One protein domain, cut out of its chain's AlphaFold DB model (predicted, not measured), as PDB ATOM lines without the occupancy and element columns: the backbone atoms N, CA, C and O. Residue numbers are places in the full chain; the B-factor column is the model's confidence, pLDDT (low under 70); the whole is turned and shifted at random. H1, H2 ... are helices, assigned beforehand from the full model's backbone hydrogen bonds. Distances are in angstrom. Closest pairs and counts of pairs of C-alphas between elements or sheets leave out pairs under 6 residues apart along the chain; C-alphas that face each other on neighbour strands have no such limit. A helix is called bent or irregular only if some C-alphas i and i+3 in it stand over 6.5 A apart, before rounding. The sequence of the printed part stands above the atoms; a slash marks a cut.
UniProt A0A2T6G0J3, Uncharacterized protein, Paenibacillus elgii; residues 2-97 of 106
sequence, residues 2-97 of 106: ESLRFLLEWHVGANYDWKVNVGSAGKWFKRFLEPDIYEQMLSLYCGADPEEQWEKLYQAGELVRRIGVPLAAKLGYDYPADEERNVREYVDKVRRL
ATOM      1  N   GLU A   2     173.225 172.035 211.394       71.25
ATOM      2  CA  GLU A   2     173.619 172.985 212.446       71.25
ATOM      3  C   GLU A   2     175.134 173.026 212.729       71.25
ATOM      4  O   GLU A   2     175.707 174.105 212.840       71.25
ATOM      5  N   SER A   3     175.810 171.875 212.727       83.12
ATOM      6  CA  SER A   3     177.260 171.785 212.971       83.12
ATOM      7  C   SER A   3     178.102 172.490 211.897       83.12
ATOM      8  O   SER A   3     179.084 173.154 212.216       83.12
ATOM      9  N   LEU A   4     177.690 172.407 210.624       89.94
ATOM     10  CA  LEU A   4     178.354 173.113 209.522       89.94
ATOM     11  C   LEU A   4     178.212 174.633 209.668       89.94
ATOM     12  O   LEU A   4     179.159 175.371 209.413       89.94
ATOM     13  N   ARG A   5     177.043 175.103 210.117       91.00
ATOM     14  CA  ARG A   5     176.818 176.525 210.381       91.00
ATOM     15  C   ARG A   5     177.789 177.046 211.439       91.00
ATOM     16  O   ARG A   5     178.414 178.070 211.197       91.00
ATOM     17  N   PHE A   6     177.971 176.340 212.556       92.44
ATOM     18  CA  PHE A   6     178.942 176.757 213.578       92.44
ATOM     19  C   PHE A   6     180.378 176.799 213.049       92.44
ATOM     20  O   PHE A   6     181.111 177.738 213.353       92.44
ATOM     21  N   LEU A   7     180.765 175.836 212.209       94.38
ATOM     22  CA  LEU A   7     182.081 175.839 211.572       94.38
ATOM     23  C   LEU A   7     182.283 177.080 210.684       94.38
ATOM     24  O   LEU A   7     183.330 177.719 210.743       94.38
ATOM     25  N   LEU A   8     181.265 177.458 209.906       94.94
ATOM     26  CA  LEU A   8     181.278 178.670 209.079       94.94
ATOM     27  C   LEU A   8     181.303 179.952 209.926       94.94
ATOM     28  O   LEU A   8     182.011 180.898 209.590       94.94
ATOM     29  N   GLU A   9     180.566 179.983 211.041       94.81
ATOM     30  CA  GLU A   9     180.604 181.087 212.010       94.81
ATOM     31  C   GLU A   9     182.012 181.273 212.582       94.81
ATOM     32  O   GLU A   9     182.503 182.399 212.648       94.81
ATOM     33  N   TRP A  10     182.683 180.179 212.942       94.75
ATOM     34  CA  TRP A  10     184.053 180.206 213.451       94.75
ATOM     35  C   TRP A  10     185.076 180.569 212.384       94.75
ATOM     36  O   TRP A  10     186.009 181.307 212.680       94.75
ATOM     37  N   HIS A  11     184.899 180.108 211.145       96.19
ATOM     38  CA  HIS A  11     185.738 180.517 210.016       96.19
ATOM     39  C   HIS A  11     185.683 182.029 209.803       96.19
ATOM     40  O   HIS A  11     186.719 182.694 209.761       96.19
ATOM     41  N   VAL A  12     184.474 182.600 209.774       95.75
ATOM     42  CA  VAL A  12     184.291 184.057 209.708       95.75
ATOM     43  C   VAL A  12     184.888 184.733 210.944       95.75
ATOM     44  O   VAL A  12     185.634 185.700 210.812       95.75
ATOM     45  N   GLY A  13     184.619 184.221 212.144       95.31
ATOM     46  CA  GLY A  13     185.179 184.752 213.385       95.31
ATOM     47  C   GLY A  13     186.704 184.823 213.344       95.31
ATOM     48  O   GLY A  13     187.278 185.893 213.522       95.31
ATOM     49  N   ALA A  14     187.365 183.722 213.000       94.75
ATOM     50  CA  ALA A  14     188.813 183.657 212.886       94.75
ATOM     51  C   ALA A  14     189.358 184.599 211.798       94.75
ATOM     52  O   ALA A  14     190.425 185.186 211.974       94.75
ATOM     53  N   ASN A  15     188.663 184.774 210.672       94.19
ATOM     54  CA  ASN A  15     189.100 185.656 209.579       94.19
ATOM     55  C   ASN A  15     188.941 187.149 209.866       94.19
ATOM     56  O   ASN A  15     189.686 187.949 209.304       94.19
ATOM     57  N   TYR A  16     188.036 187.515 210.765       94.81
ATOM     58  CA  TYR A  16     187.743 188.905 211.111       94.81
ATOM     59  C   TYR A  16     188.084 189.241 212.573       94.81
ATOM     60  O   TYR A  16     187.495 190.159 213.146       94.81
ATOM     61  N   ASP A  17     189.009 188.502 213.196       94.38
ATOM     62  CA  ASP A  17     189.420 188.653 214.604       94.38
ATOM     63  C   ASP A  17     188.245 188.703 215.598       94.38
ATOM     64  O   ASP A  17     188.285 189.433 216.589       94.38
ATOM     65  N   TRP A  18     187.160 187.987 215.312       93.38
ATOM     66  CA  TRP A  18     185.932 187.964 216.110       93.38
ATOM     67  C   TRP A  18     185.241 189.335 216.246       93.38
ATOM     68  O   TRP A  18     184.416 189.537 217.134       93.38
ATOM     69  N   LYS A  19     185.537 190.287 215.346       94.00
ATOM     70  CA  LYS A  19     184.979 191.657 215.352       94.00
ATOM     71  C   LYS A  19     183.668 191.792 214.578       94.00
ATOM     72  O   LYS A  19     183.091 192.878 214.528       94.00
ATOM     73  N   VAL A  20     183.203 190.717 213.945       92.31
ATOM     74  CA  VAL A  20     181.971 190.699 213.148       92.31
ATOM     75  C   VAL A  20     181.015 189.638 213.676       92.31
ATOM     76  O   VAL A  20     181.425 188.601 214.189       92.31
ATOM     77  N   ASN A  21     179.723 189.898 213.523       87.06
ATOM     78  CA  ASN A  21     178.660 188.935 213.774       87.06
ATOM     79  C   ASN A  21     178.062 188.551 212.417       87.06
ATOM     80  O   ASN A  21     177.857 189.433 211.587       87.06
ATOM     81  N   VAL A  22     177.780 187.271 212.173       88.69
ATOM     82  CA  VAL A  22     177.197 186.797 210.900       88.69
ATOM     83  C   VAL A  22     175.667 186.917 210.834       88.69
ATOM     84  O   VAL A  22     175.042 186.452 209.883       88.69
ATOM     85  N   GLY A  23     175.047 187.550 211.828       88.00
ATOM     86  CA  GLY A  23     173.602 187.631 211.998       88.00
ATOM     87  C   GLY A  23     172.989 186.321 212.504       88.00
ATOM     88  O   GLY A  23     173.637 185.276 212.563       88.00
ATOM     89  N   SER A  24     171.703 186.364 212.863       83.75
ATOM     90  CA  SER A  24     170.971 185.168 213.287       83.75
ATOM     91  C   SER A  24     170.992 184.096 212.195       83.75
ATOM     92  O   SER A  24     170.736 184.387 211.026       83.75
ATOM     93  N   ALA A  25     171.311 182.858 212.583       80.06
ATOM     94  CA  ALA A  25     171.370 181.697 211.692       80.06
ATOM     95  C   ALA A  25     172.221 181.902 210.416       80.06
ATOM     96  O   ALA A  25     171.915 181.326 209.375       80.06
ATOM     97  N   GLY A  26     173.277 182.726 210.475       82.38
ATOM     98  CA  GLY A  26     174.162 182.952 209.326       82.38
ATOM     99  C   GLY A  26     173.591 183.873 208.243       82.38
ATOM    100  O   GLY A  26     174.041 183.829 207.097       82.38
ATOM    101  N   LYS A  27     172.619 184.733 208.581       88.19
ATOM    102  CA  LYS A  27     171.972 185.694 207.659       88.19
ATOM    103  C   LYS A  27     172.953 186.472 206.768       88.19
ATOM    104  O   LYS A  27     172.596 186.860 205.656       88.19
ATOM    105  N   TRP A  28     174.163 186.748 207.248       93.00
ATOM    106  CA  TRP A  28     175.175 187.547 206.557       93.00
ATOM    107  C   TRP A  28     176.365 186.734 206.046       93.00
ATOM    108  O   TRP A  28     177.365 187.326 205.650       93.00
ATOM    109  N   PHE A  29     176.263 185.406 205.963       93.00
ATOM    110  CA  PHE A  29     177.312 184.572 205.371       93.00
ATOM    111  C   PHE A  29     177.710 185.015 203.964       93.00
ATOM    112  O   PHE A  29     178.898 185.146 203.696       93.00
ATOM    113  N   LYS A  30     176.744 185.393 203.117       93.88
ATOM    114  CA  LYS A  30     177.013 185.932 201.771       93.88
ATOM    115  C   LYS A  30     177.955 187.147 201.762       93.88
ATOM    116  O   LYS A  30     178.573 187.435 200.747       93.88
ATOM    117  N   ARG A  31     178.011 187.908 202.861       93.62
ATOM    118  CA  ARG A  31     178.835 189.117 202.980       93.62
ATOM    119  C   ARG A  31     180.267 188.820 203.424       93.62
ATOM    120  O   ARG A  31     181.150 189.608 203.106       93.62
ATOM    121  N   PHE A  32     180.465 187.764 204.209       94.69
ATOM    122  CA  PHE A  32     181.722 187.517 204.921       94.69
ATOM    123  C   PHE A  32     182.472 186.273 204.449       94.69
ATOM    124  O   PHE A  32     183.681 186.207 204.636       94.69
ATOM    125  N   LEU A  33     181.774 185.294 203.876       94.75
ATOM    126  CA  LEU A  33     182.411 184.121 203.295       94.75
ATOM    127  C   LEU A  33     182.976 184.445 201.919       94.75
ATOM    128  O   LEU A  33     182.421 185.254 201.168       94.75
ATOM    129  N   GLU A  34     184.051 183.751 201.578       95.25
ATOM    130  CA  GLU A  34     184.571 183.704 200.225       95.25
ATOM    131  C   GLU A  34     183.478 183.177 199.265       95.25
ATOM    132  O   GLU A  34     182.714 182.276 199.644       95.25
ATOM    133  N   PRO A  35     183.340 183.737 198.043       94.50
ATOM    134  CA  PRO A  35     182.231 183.404 197.143       94.50
ATOM    135  C   PRO A  35     182.097 181.909 196.855       94.50
ATOM    136  O   PRO A  35     180.995 181.373 196.849       94.50
ATOM    137  N   ASP A  36     183.221 181.227 196.691       94.81
ATOM    138  CA  ASP A  36     183.314 179.798 196.426       94.81
ATOM    139  C   ASP A  36     182.901 178.934 197.628       94.81
ATOM    140  O   ASP A  36     182.235 177.915 197.452       94.81
ATOM    141  N   ILE A  37     183.237 179.340 198.856       94.94
ATOM    142  CA  ILE A  37     182.761 178.681 200.084       94.94
ATOM    143  C   ILE A  37     181.253 178.886 200.246       94.94
ATOM    144  O   ILE A  37     180.527 177.950 200.591       94.94
ATOM    145  N   TYR A  38     180.763 180.095 199.969       95.00
ATOM    146  CA  TYR A  38     179.338 180.402 200.032       95.00
ATOM    147  C   TYR A  38     178.531 179.616 198.988       95.00
ATOM    148  O   TYR A  38     177.490 179.045 199.314       95.00
ATOM    149  N   GLU A  39     179.018 179.538 197.751       94.31
ATOM    150  CA  GLU A  39     178.407 178.745 196.680       94.31
ATOM    151  C   GLU A  39     178.418 177.251 197.004       94.31
ATOM    152  O   GLU A  39     177.389 176.590 196.861       94.31
ATOM    153  N   GLN A  40     179.534 176.730 197.522       94.00
ATOM    154  CA  GLN A  40     179.636 175.334 197.945       94.00
ATOM    155  C   GLN A  40     178.698 175.019 199.119       94.00
ATOM    156  O   GLN A  40     178.127 173.938 199.168       94.00
ATOM    157  N   MET A  41     178.483 175.952 200.050       94.44
ATOM    158  CA  MET A  41     177.480 175.793 201.108       94.44
ATOM    159  C   MET A  41     176.061 175.733 200.525       94.44
ATOM    160  O   MET A  41     175.267 174.882 200.924       94.44
ATOM    161  N   LEU A  42     175.730 176.622 199.580       93.25
ATOM    162  CA  LEU A  42     174.419 176.625 198.926       93.25
ATOM    163  C   LEU A  42     174.185 175.365 198.086       93.25
ATOM    164  O   LEU A  42     173.048 174.903 197.994       93.25
ATOM    165  N   SER A  43     175.232 174.777 197.506       92.94
ATOM    166  CA  SER A  43     175.090 173.553 196.717       92.94
ATOM    167  C   SER A  43     174.705 172.338 197.559       92.94
ATOM    168  O   SER A  43     174.305 171.339 196.970       92.94
ATOM    169  N   LEU A  44     174.790 172.401 198.894       92.62
ATOM    170  CA  LEU A  44     174.417 171.304 199.796       92.62
ATOM    171  C   LEU A  44     172.905 171.156 200.000       92.62
ATOM    172  O   LEU A  44     172.467 170.148 200.553       92.62
ATOM    173  N   TYR A  45     172.101 172.131 199.575       88.44
ATOM    174  CA  TYR A  45     170.650 171.969 199.550       88.44
ATOM    175  C   TYR A  45     170.273 171.008 198.412       88.44
ATOM    176  O   TYR A  45     170.442 171.340 197.242       88.44
ATOM    177  N   CYS A  46     169.780 169.819 198.763       87.69
ATOM    178  CA  CYS A  46     169.286 168.811 197.822       87.69
ATOM    179  C   CYS A  46     167.761 168.722 197.805       87.69
ATOM    180  O   CYS A  46     167.084 169.096 198.769       87.69
ATOM    181  N   GLY A  47     167.234 168.156 196.721       87.12
ATOM    182  CA  GLY A  47     165.855 167.707 196.633       87.12
ATOM    183  C   GLY A  47     165.610 166.363 197.331       87.12
ATOM    184  O   GLY A  47     166.353 165.908 198.204       87.12
ATOM    185  N   ALA A  48     164.514 165.712 196.941       90.56
ATOM    186  CA  ALA A  48     164.102 164.419 197.489       90.56
ATOM    187  C   ALA A  48     164.823 163.215 196.849       90.56
ATOM    188  O   ALA A  48     164.529 162.079 197.221       90.56
ATOM    189  N   ASP A  49     165.729 163.441 195.893       93.50
ATOM    190  CA  ASP A  49     166.448 162.367 195.210       93.50
ATOM    191  C   ASP A  49     167.511 161.733 196.136       93.50
ATOM    192  O   ASP A  49     168.375 162.445 196.656       93.50
ATOM    193  N   PRO A  50     167.470 160.409 196.378       89.88
ATOM    194  CA  PRO A  50     168.414 159.761 197.286       89.88
ATOM    195  C   PRO A  50     169.874 159.784 196.815       89.88
ATOM    196  O   PRO A  50     170.774 159.823 197.654       89.88
ATOM    197  N   GLU A  51     170.137 159.742 195.507       91.06
ATOM    198  CA  GLU A  51     171.512 159.805 194.993       91.06
ATOM    199  C   GLU A  51     172.072 161.219 195.137       91.06
ATOM    200  O   GLU A  51     173.208 161.388 195.586       91.06
ATOM    201  N   GLU A  52     171.247 162.233 194.866       92.88
ATOM    202  CA  GLU A  52     171.575 163.632 195.135       92.88
ATOM    203  C   GLU A  52     171.889 163.846 196.623       92.88
ATOM    204  O   GLU A  52     172.882 164.488 196.960       92.88
ATOM    205  N   GLN A  53     171.097 163.268 197.534       92.44
ATOM    206  CA  GLN A  53     171.341 163.355 198.980       92.44
ATOM    207  C   GLN A  53     172.695 162.762 199.381       92.44
ATOM    208  O   GLN A  53     173.425 163.383 200.161       92.44
ATOM    209  N   TRP A  54     173.058 161.594 198.838       93.81
ATOM    210  CA  TRP A  54     174.383 161.014 199.061       93.81
ATOM    211  C   TRP A  54     175.480 161.931 198.539       93.81
ATOM    212  O   TRP A  54     176.434 162.210 199.264       93.81
ATOM    213  N   GLU A  55     175.342 162.443 197.317       93.19
ATOM    214  CA  GLU A  55     176.304 163.379 196.738       93.19
ATOM    215  C   GLU A  55     176.495 164.615 197.631       93.19
ATOM    216  O   GLU A  55     177.634 164.986 197.932       93.19
ATOM    217  N   LYS A  56     175.405 165.214 198.130       94.06
ATOM    218  CA  LYS A  56     175.487 166.370 199.036       94.06
ATOM    219  C   LYS A  56     176.111 166.024 200.376       94.06
ATOM    220  O   LYS A  56     176.840 166.851 200.919       94.06
ATOM    221  N   LEU A  57     175.891 164.819 200.899       92.94
ATOM    222  CA  LEU A  57     176.551 164.376 202.125       92.94
ATOM    223  C   LEU A  57     178.077 164.337 201.950       92.94
ATOM    224  O   LEU A  57     178.801 164.867 202.794       92.94
ATOM    225  N   TYR A  58     178.571 163.788 200.837       93.44
ATOM    226  CA  TYR A  58     180.010 163.788 200.550       93.44
ATOM    227  C   TYR A  58     180.555 165.202 200.325       93.44
ATOM    228  O   TYR A  58     181.607 165.544 200.865       93.44
ATOM    229  N   GLN A  59     179.830 166.047 199.586       94.56
ATOM    230  CA  GLN A  59     180.220 167.447 199.378       94.56
ATOM    231  C   GLN A  59     180.280 168.231 200.695       94.56
ATOM    232  O   GLN A  59     181.174 169.062 200.868       94.56
ATOM    233  N   ALA A  60     179.374 167.952 201.636       93.88
ATOM    234  CA  ALA A  60     179.389 168.565 202.959       93.88
ATOM    235  C   ALA A  60     180.640 168.160 203.748       93.88
ATOM    236  O   ALA A  60     181.266 169.021 204.362       93.88
ATOM    237  N   GLY A  61     181.037 166.883 203.693       93.62
ATOM    238  CA  GLY A  61     182.282 166.401 204.302       93.62
ATOM    239  C   GLY A  61     183.519 167.106 203.741       93.62
ATOM    240  O   GLY A  61     184.333 167.629 204.501       93.62
ATOM    241  N   GLU A  62     183.616 167.232 202.415       94.06
ATOM    242  CA  GLU A  62     184.723 167.964 201.786       94.06
ATOM    243  C   GLU A  62     184.739 169.450 202.173       94.06
ATOM    244  O   GLU A  62     185.810 170.008 202.409       94.06
ATOM    245  N   LEU A  63     183.571 170.096 202.290       95.56
ATOM    246  CA  LEU A  63     183.480 171.480 202.765       95.56
ATOM    247  C   LEU A  63     183.948 171.608 204.224       95.56
ATOM    248  O   LEU A  63     184.698 172.531 204.551       95.56
ATOM    249  N   VAL A  64     183.557 170.667 205.091       94.75
ATOM    250  CA  VAL A  64     184.020 170.609 206.487       94.75
ATOM    251  C   VAL A  64     185.536 170.472 206.550       94.75
ATOM    252  O   VAL A  64     186.163 171.217 207.296       94.75
ATOM    253  N   ARG A  65     186.146 169.588 205.757       95.00
ATOM    254  CA  ARG A  65     187.609 169.437 205.706       95.00
ATOM    255  C   ARG A  65     188.295 170.700 205.194       95.00
ATOM    256  O   ARG A  65     189.266 171.171 205.786       95.00
ATOM    257  N   ARG A  66     187.761 171.276 204.117       95.19
ATOM    258  CA  ARG A  66     188.279 172.486 203.470       95.19
ATOM    259  C   ARG A  66     188.356 173.679 204.422       95.19
ATOM    260  O   ARG A  66     189.315 174.439 204.344       95.19
ATOM    261  N   ILE A  67     187.367 173.833 205.298       96.31
ATOM    262  CA  ILE A  67     187.313 174.912 206.295       96.31
ATOM    263  C   ILE A  67     188.018 174.503 207.593       96.31
ATOM    264  O   ILE A  67     188.776 175.277 208.169       96.31
ATOM    265  N   GLY A  68     187.771 173.284 208.064       95.69
ATOM    266  CA  GLY A  68     188.197 172.806 209.374       95.69
ATOM    267  C   GLY A  68     189.708 172.680 209.514       95.69
ATOM    268  O   GLY A  68     190.241 173.076 210.544       95.69
ATOM    269  N   VAL A  69     190.409 172.205 208.479       96.25
ATOM    270  CA  VAL A  69     191.877 172.082 208.497       96.25
ATOM    271  C   VAL A  69     192.570 173.440 208.698       96.25
ATOM    272  O   VAL A  69     193.329 173.575 209.662       96.25
ATOM    273  N   PRO A  70     192.335 174.470 207.856       95.75
ATOM    274  CA  PRO A  70     192.970 175.770 208.061       95.75
ATOM    275  C   PRO A  70     192.476 176.471 209.331       95.75
ATOM    276  O   PRO A  70     193.258 177.166 209.980       95.75
ATOM    277  N   LEU A  71     191.213 176.277 209.721       96.38
ATOM    278  CA  LEU A  71     190.668 176.851 210.951       96.38
ATOM    279  C   LEU A  71     191.343 176.276 212.202       96.38
ATOM    280  O   LEU A  71     191.734 177.042 213.080       96.38
ATOM    281  N   ALA A  72     191.519 174.955 212.276       96.25
ATOM    282  CA  ALA A  72     192.204 174.292 213.384       96.25
ATOM    283  C   ALA A  72     193.646 174.803 213.512       96.25
ATOM    284  O   ALA A  72     194.034 175.280 214.578       96.25
ATOM    285  N   ALA A  73     194.385 174.858 212.397       95.88
ATOM    286  CA  ALA A  73     195.737 175.412 212.365       95.88
ATOM    287  C   ALA A  73     195.787 176.875 212.845       95.88
ATOM    288  O   ALA A  73     196.668 177.251 213.616       95.88
ATOM    289  N   LYS A  74     194.820 177.701 212.430       94.94
ATOM    290  CA  LYS A  74     194.732 179.117 212.822       94.94
ATOM    291  C   LYS A  74     194.404 179.316 214.302       94.94
ATOM    292  O   LYS A  74     194.846 180.298 214.892       94.94
ATOM    293  N   LEU A  75     193.630 178.409 214.890       94.31
ATOM    294  CA  LEU A  75     193.233 178.457 216.297       94.31
ATOM    295  C   LEU A  75     194.181 177.676 217.224       94.31
ATOM    296  O   LEU A  75     194.008 177.736 218.438       94.31
ATOM    297  N   GLY A  76     195.184 176.983 216.677       95.69
ATOM    298  CA  GLY A  76     196.133 176.177 217.449       95.69
ATOM    299  C   GLY A  76     195.567 174.839 217.933       95.69
ATOM    300  O   GLY A  76     196.021 174.327 218.952       95.69
ATOM    301  N   TYR A  77     194.579 174.289 217.227       95.00
ATOM    302  CA  TYR A  77     194.018 172.963 217.480       95.00
ATOM    303  C   TYR A  77     194.484 171.954 216.430       95.00
ATOM    304  O   TYR A  77     194.736 172.308 215.276       95.00
ATOM    305  N   ASP A  78     194.508 170.681 216.815       95.75
ATOM    306  CA  ASP A  78     194.691 169.582 215.877       95.75
ATOM    307  C   ASP A  78     193.367 169.262 215.175       95.75
ATOM    308  O   ASP A  78     192.318 169.120 215.809       95.75
ATOM    309  N   TYR A  79     193.406 169.151 213.847       95.38
ATOM    310  CA  TYR A  79     192.244 168.720 213.075       95.38
ATOM    311  C   TYR A  79     192.082 167.191 213.181       95.38
ATOM    312  O   TYR A  79     193.042 166.472 212.885       95.38
ATOM    313  N   PRO A  80     190.895 166.662 213.542       94.25
ATOM    314  CA  PRO A  80     190.678 165.229 213.752       94.25
ATOM    315  C   PRO A  80     190.527 164.463 212.422       94.25
ATOM    316  O   PRO A  80     189.477 163.901 212.110       94.25
ATOM    317  N   ALA A  81     191.594 164.422 211.619       93.50
ATOM    318  CA  ALA A  81     191.607 163.784 210.297       93.50
ATOM    319  C   ALA A  81     191.306 162.274 210.349       93.50
ATOM    320  O   ALA A  81     190.730 161.714 209.414       93.50
ATOM    321  N   ASP A  82     191.688 161.603 211.439       94.44
ATOM    322  CA  ASP A  82     191.393 160.184 211.638       94.44
ATOM    323  C   ASP A  82     189.899 159.934 211.857       94.44
ATOM    324  O   ASP A  82     189.340 159.006 211.272       94.44
ATOM    325  N   GLU A  83     189.232 160.782 212.640       92.00
ATOM    326  CA  GLU A  83     187.785 160.691 212.842       92.00
ATOM    327  C   GLU A  83     187.028 160.998 211.549       92.00
ATOM    328  O   GLU A  83     186.108 160.263 211.191       92.00
ATOM    329  N   GLU A  84     187.452 162.026 210.805       92.38
ATOM    330  CA  GLU A  84     186.888 162.356 209.492       92.38
ATOM    331  C   GLU A  84     186.963 161.154 208.535       92.38
ATOM    332  O   GLU A  84     185.964 160.781 207.908       92.38
ATOM    333  N   ARG A  85     188.131 160.500 208.462       93.12
ATOM    334  CA  ARG A  85     188.327 159.295 207.646       93.12
ATOM    335  C   ARG A  85     187.402 158.164 208.087       93.12
ATOM    336  O   ARG A  85     186.734 157.575 207.239       93.12
ATOM    337  N   ASN A  86     187.316 157.894 209.387       94.00
ATOM    338  CA  ASN A  86     186.456 156.838 209.924       94.00
ATOM    339  C   ASN A  86     184.975 157.091 209.595       94.00
ATOM    340  O   ASN A  86     184.262 156.166 209.200       94.00
ATOM    341  N   VAL A  87     184.514 158.342 209.699       91.88
ATOM    342  CA  VAL A  87     183.148 158.736 209.321       91.88
ATOM    343  C   VAL A  87     182.912 158.511 207.828       91.88
ATOM    344  O   VAL A  87     181.885 157.944 207.458       91.88
ATOM    345  N   ARG A  88     183.856 158.902 206.965       91.94
ATOM    346  CA  ARG A  88     183.752 158.689 205.513       91.94
ATOM    347  C   ARG A  88     183.676 157.206 205.155       91.94
ATOM    348  O   ARG A  88     182.814 156.813 204.372       91.94
ATOM    349  N   GLU A  89     184.528 156.383 205.755       93.00
ATOM    350  CA  GLU A  89     184.510 154.932 205.557       93.00
ATOM    351  C   GLU A  89     183.195 154.305 206.027       93.00
ATOM    352  O   GLU A  89     182.649 153.427 205.357       93.00
ATOM    353  N   TYR A  90     182.665 154.751 207.165       92.44
ATOM    354  CA  TYR A  90     181.372 154.296 207.664       92.44
ATOM    355  C   TYR A  90     180.230 154.685 206.717       92.44
ATOM    356  O   TYR A  90     179.423 153.834 206.346       92.44
ATOM    357  N   VAL A  91     180.192 155.939 206.263       92.44
ATOM    358  CA  VAL A  91     179.212 156.434 205.283       92.44
ATOM    359  C   VAL A  91     179.253 155.610 203.991       92.44
ATOM    360  O   VAL A  91     178.205 155.182 203.502       92.44
ATOM    361  N   ASP A  92     180.448 155.306 203.479       92.06
ATOM    362  CA  ASP A  92     180.626 154.461 202.294       92.06
ATOM    363  C   ASP A  92     180.123 153.031 202.502       92.06
ATOM    364  O   ASP A  92     179.534 152.446 201.588       92.06
ATOM    365  N   LYS A  93     180.331 152.460 203.694       92.25
ATOM    366  CA  LYS A  93     179.773 151.150 204.049       92.25
ATOM    367  C   LYS A  93     178.250 151.203 204.028       92.25
ATOM    368  O   LYS A  93     177.647 150.394 203.332       92.25
ATOM    369  N   VAL A  94     177.643 152.181 204.705       91.38
ATOM    370  CA  VAL A  94     176.179 152.331 204.783       91.38
ATOM    371  C   VAL A  94     175.556 152.501 203.400       91.38
ATOM    372  O   VAL A  94     174.563 151.844 203.102       91.38
ATOM    373  N   ARG A  95     176.153 153.313 202.521       90.12
ATOM    374  CA  ARG A  95     175.650 153.512 201.153       90.12
ATOM    375  C   ARG A  95     175.646 152.223 200.321       90.12
ATOM    376  O   ARG A  95     174.804 152.071 199.442       90.12
ATOM    377  N   ARG A  96     176.590 151.311 200.570       88.94
ATOM    378  CA  ARG A  96     176.732 150.037 199.841       88.94
ATOM    379  C   ARG A  96     175.897 148.902 200.427       88.94
ATOM    380  O   ARG A  96     175.828 147.843 199.804       88.94
ATOM    381  N   LEU A  97     175.300 149.087 201.605       86.19
ATOM    382  CA  LEU A  97     174.459 148.058 202.200       86.19
ATOM    383  C   LEU A  97     173.212 147.821 201.332       86.19
ATOM    384  O   LEU A  97     172.607 148.781 200.844       86.19
TER     385      LEU A  97
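AT A GLANCE: This is residues 2 to 97 of the 106 residues of an uncharacterized protein of Paenibacillus elgii (UniProt A0A2T6G0J3). One long helix, H4, runs through the middle as a diagonal spine, with H1 and H3 packed on one side of it and H5 folding back alongside it, loosely, on the other. The short helix H2 lies near H1 and H3, at the far side of these two from H5. The printed part has 96 residues with five named helices, in the order H1, H2, H3, H4, H5, and no named strand; the class is all helix. It is only just compact, close to loose, with a radius of gyration of the C-alphas of 14.6 A, and spans 47 by 31 by 20 A.

HOW THE PARTS SIT: H1, residues 2 to 15, touches H4, residues 50 to 75, and H4 touches H1 with its residues 64 to 75 alone. The closest C-alphas are those of His 11 and Leu 71, 6.2 A apart. The two run the same way at a shallow tilt of 33 degrees, only just short of steep. H2, residues 29 to 32, is close to H1 but not clearly touching; the closest C-alphas, of Val 12 and Phe 32, are 6.4 A apart. H3, residues 35 to 42, is close to H2 but not clearly touching, with the closest C-alphas, of Lys 30 and Tyr 38, 6.2 A apart. H1 and H3 are near each other. H3 and H4 form a helical hairpin and touch, through residues 60 to 63 alone of H4. Their closest C-alphas, of Gln 40 and Leu 63, are 7.3 A apart, and they run opposite ways at a steep tilt of 44 degrees. H5, residues 81 to 96, is close to H4 but not clearly touching, with the closest C-alphas, of Trp 54 and Arg 95, 7.9 A apart. These two run opposite ways at a shallow tilt of 2 degrees. H5 is apart from H1, H2 and H3. In H1, H3 and H5 each O i to N i+4 pair is within hydrogen-bond range, in H4 21 of 22 are, and H2 is too short for such a pair.

IN THESE COORDINATES: H1 begins at C-alpha 2, (173.619, 172.985, 212.446), and is 20.2 A long from first to last C-alpha. H2 measures 5.3 A and H3 10.5 A. H4 begins at C-alpha 50, (168.414, 159.761, 197.286), and is 36.4 A long, with a kink of 26 degrees near residue 69. H4 is neither bent nor irregular, but only just: C-alphas 66 and 69 are 6.2 A apart. H5 is 22.8 A long and ends at C-alpha 96, (176.732, 150.037, 199.841).

THE WHOLE: The two C-alphas farthest apart, of Lys 19 and Leu 97, are 46.7 A from each other. The printed part has no cut. The link from H1 to H2, 13 residues, is long. No printed residue has a pLDDT under 70, and the mean of the printed part is 92.6.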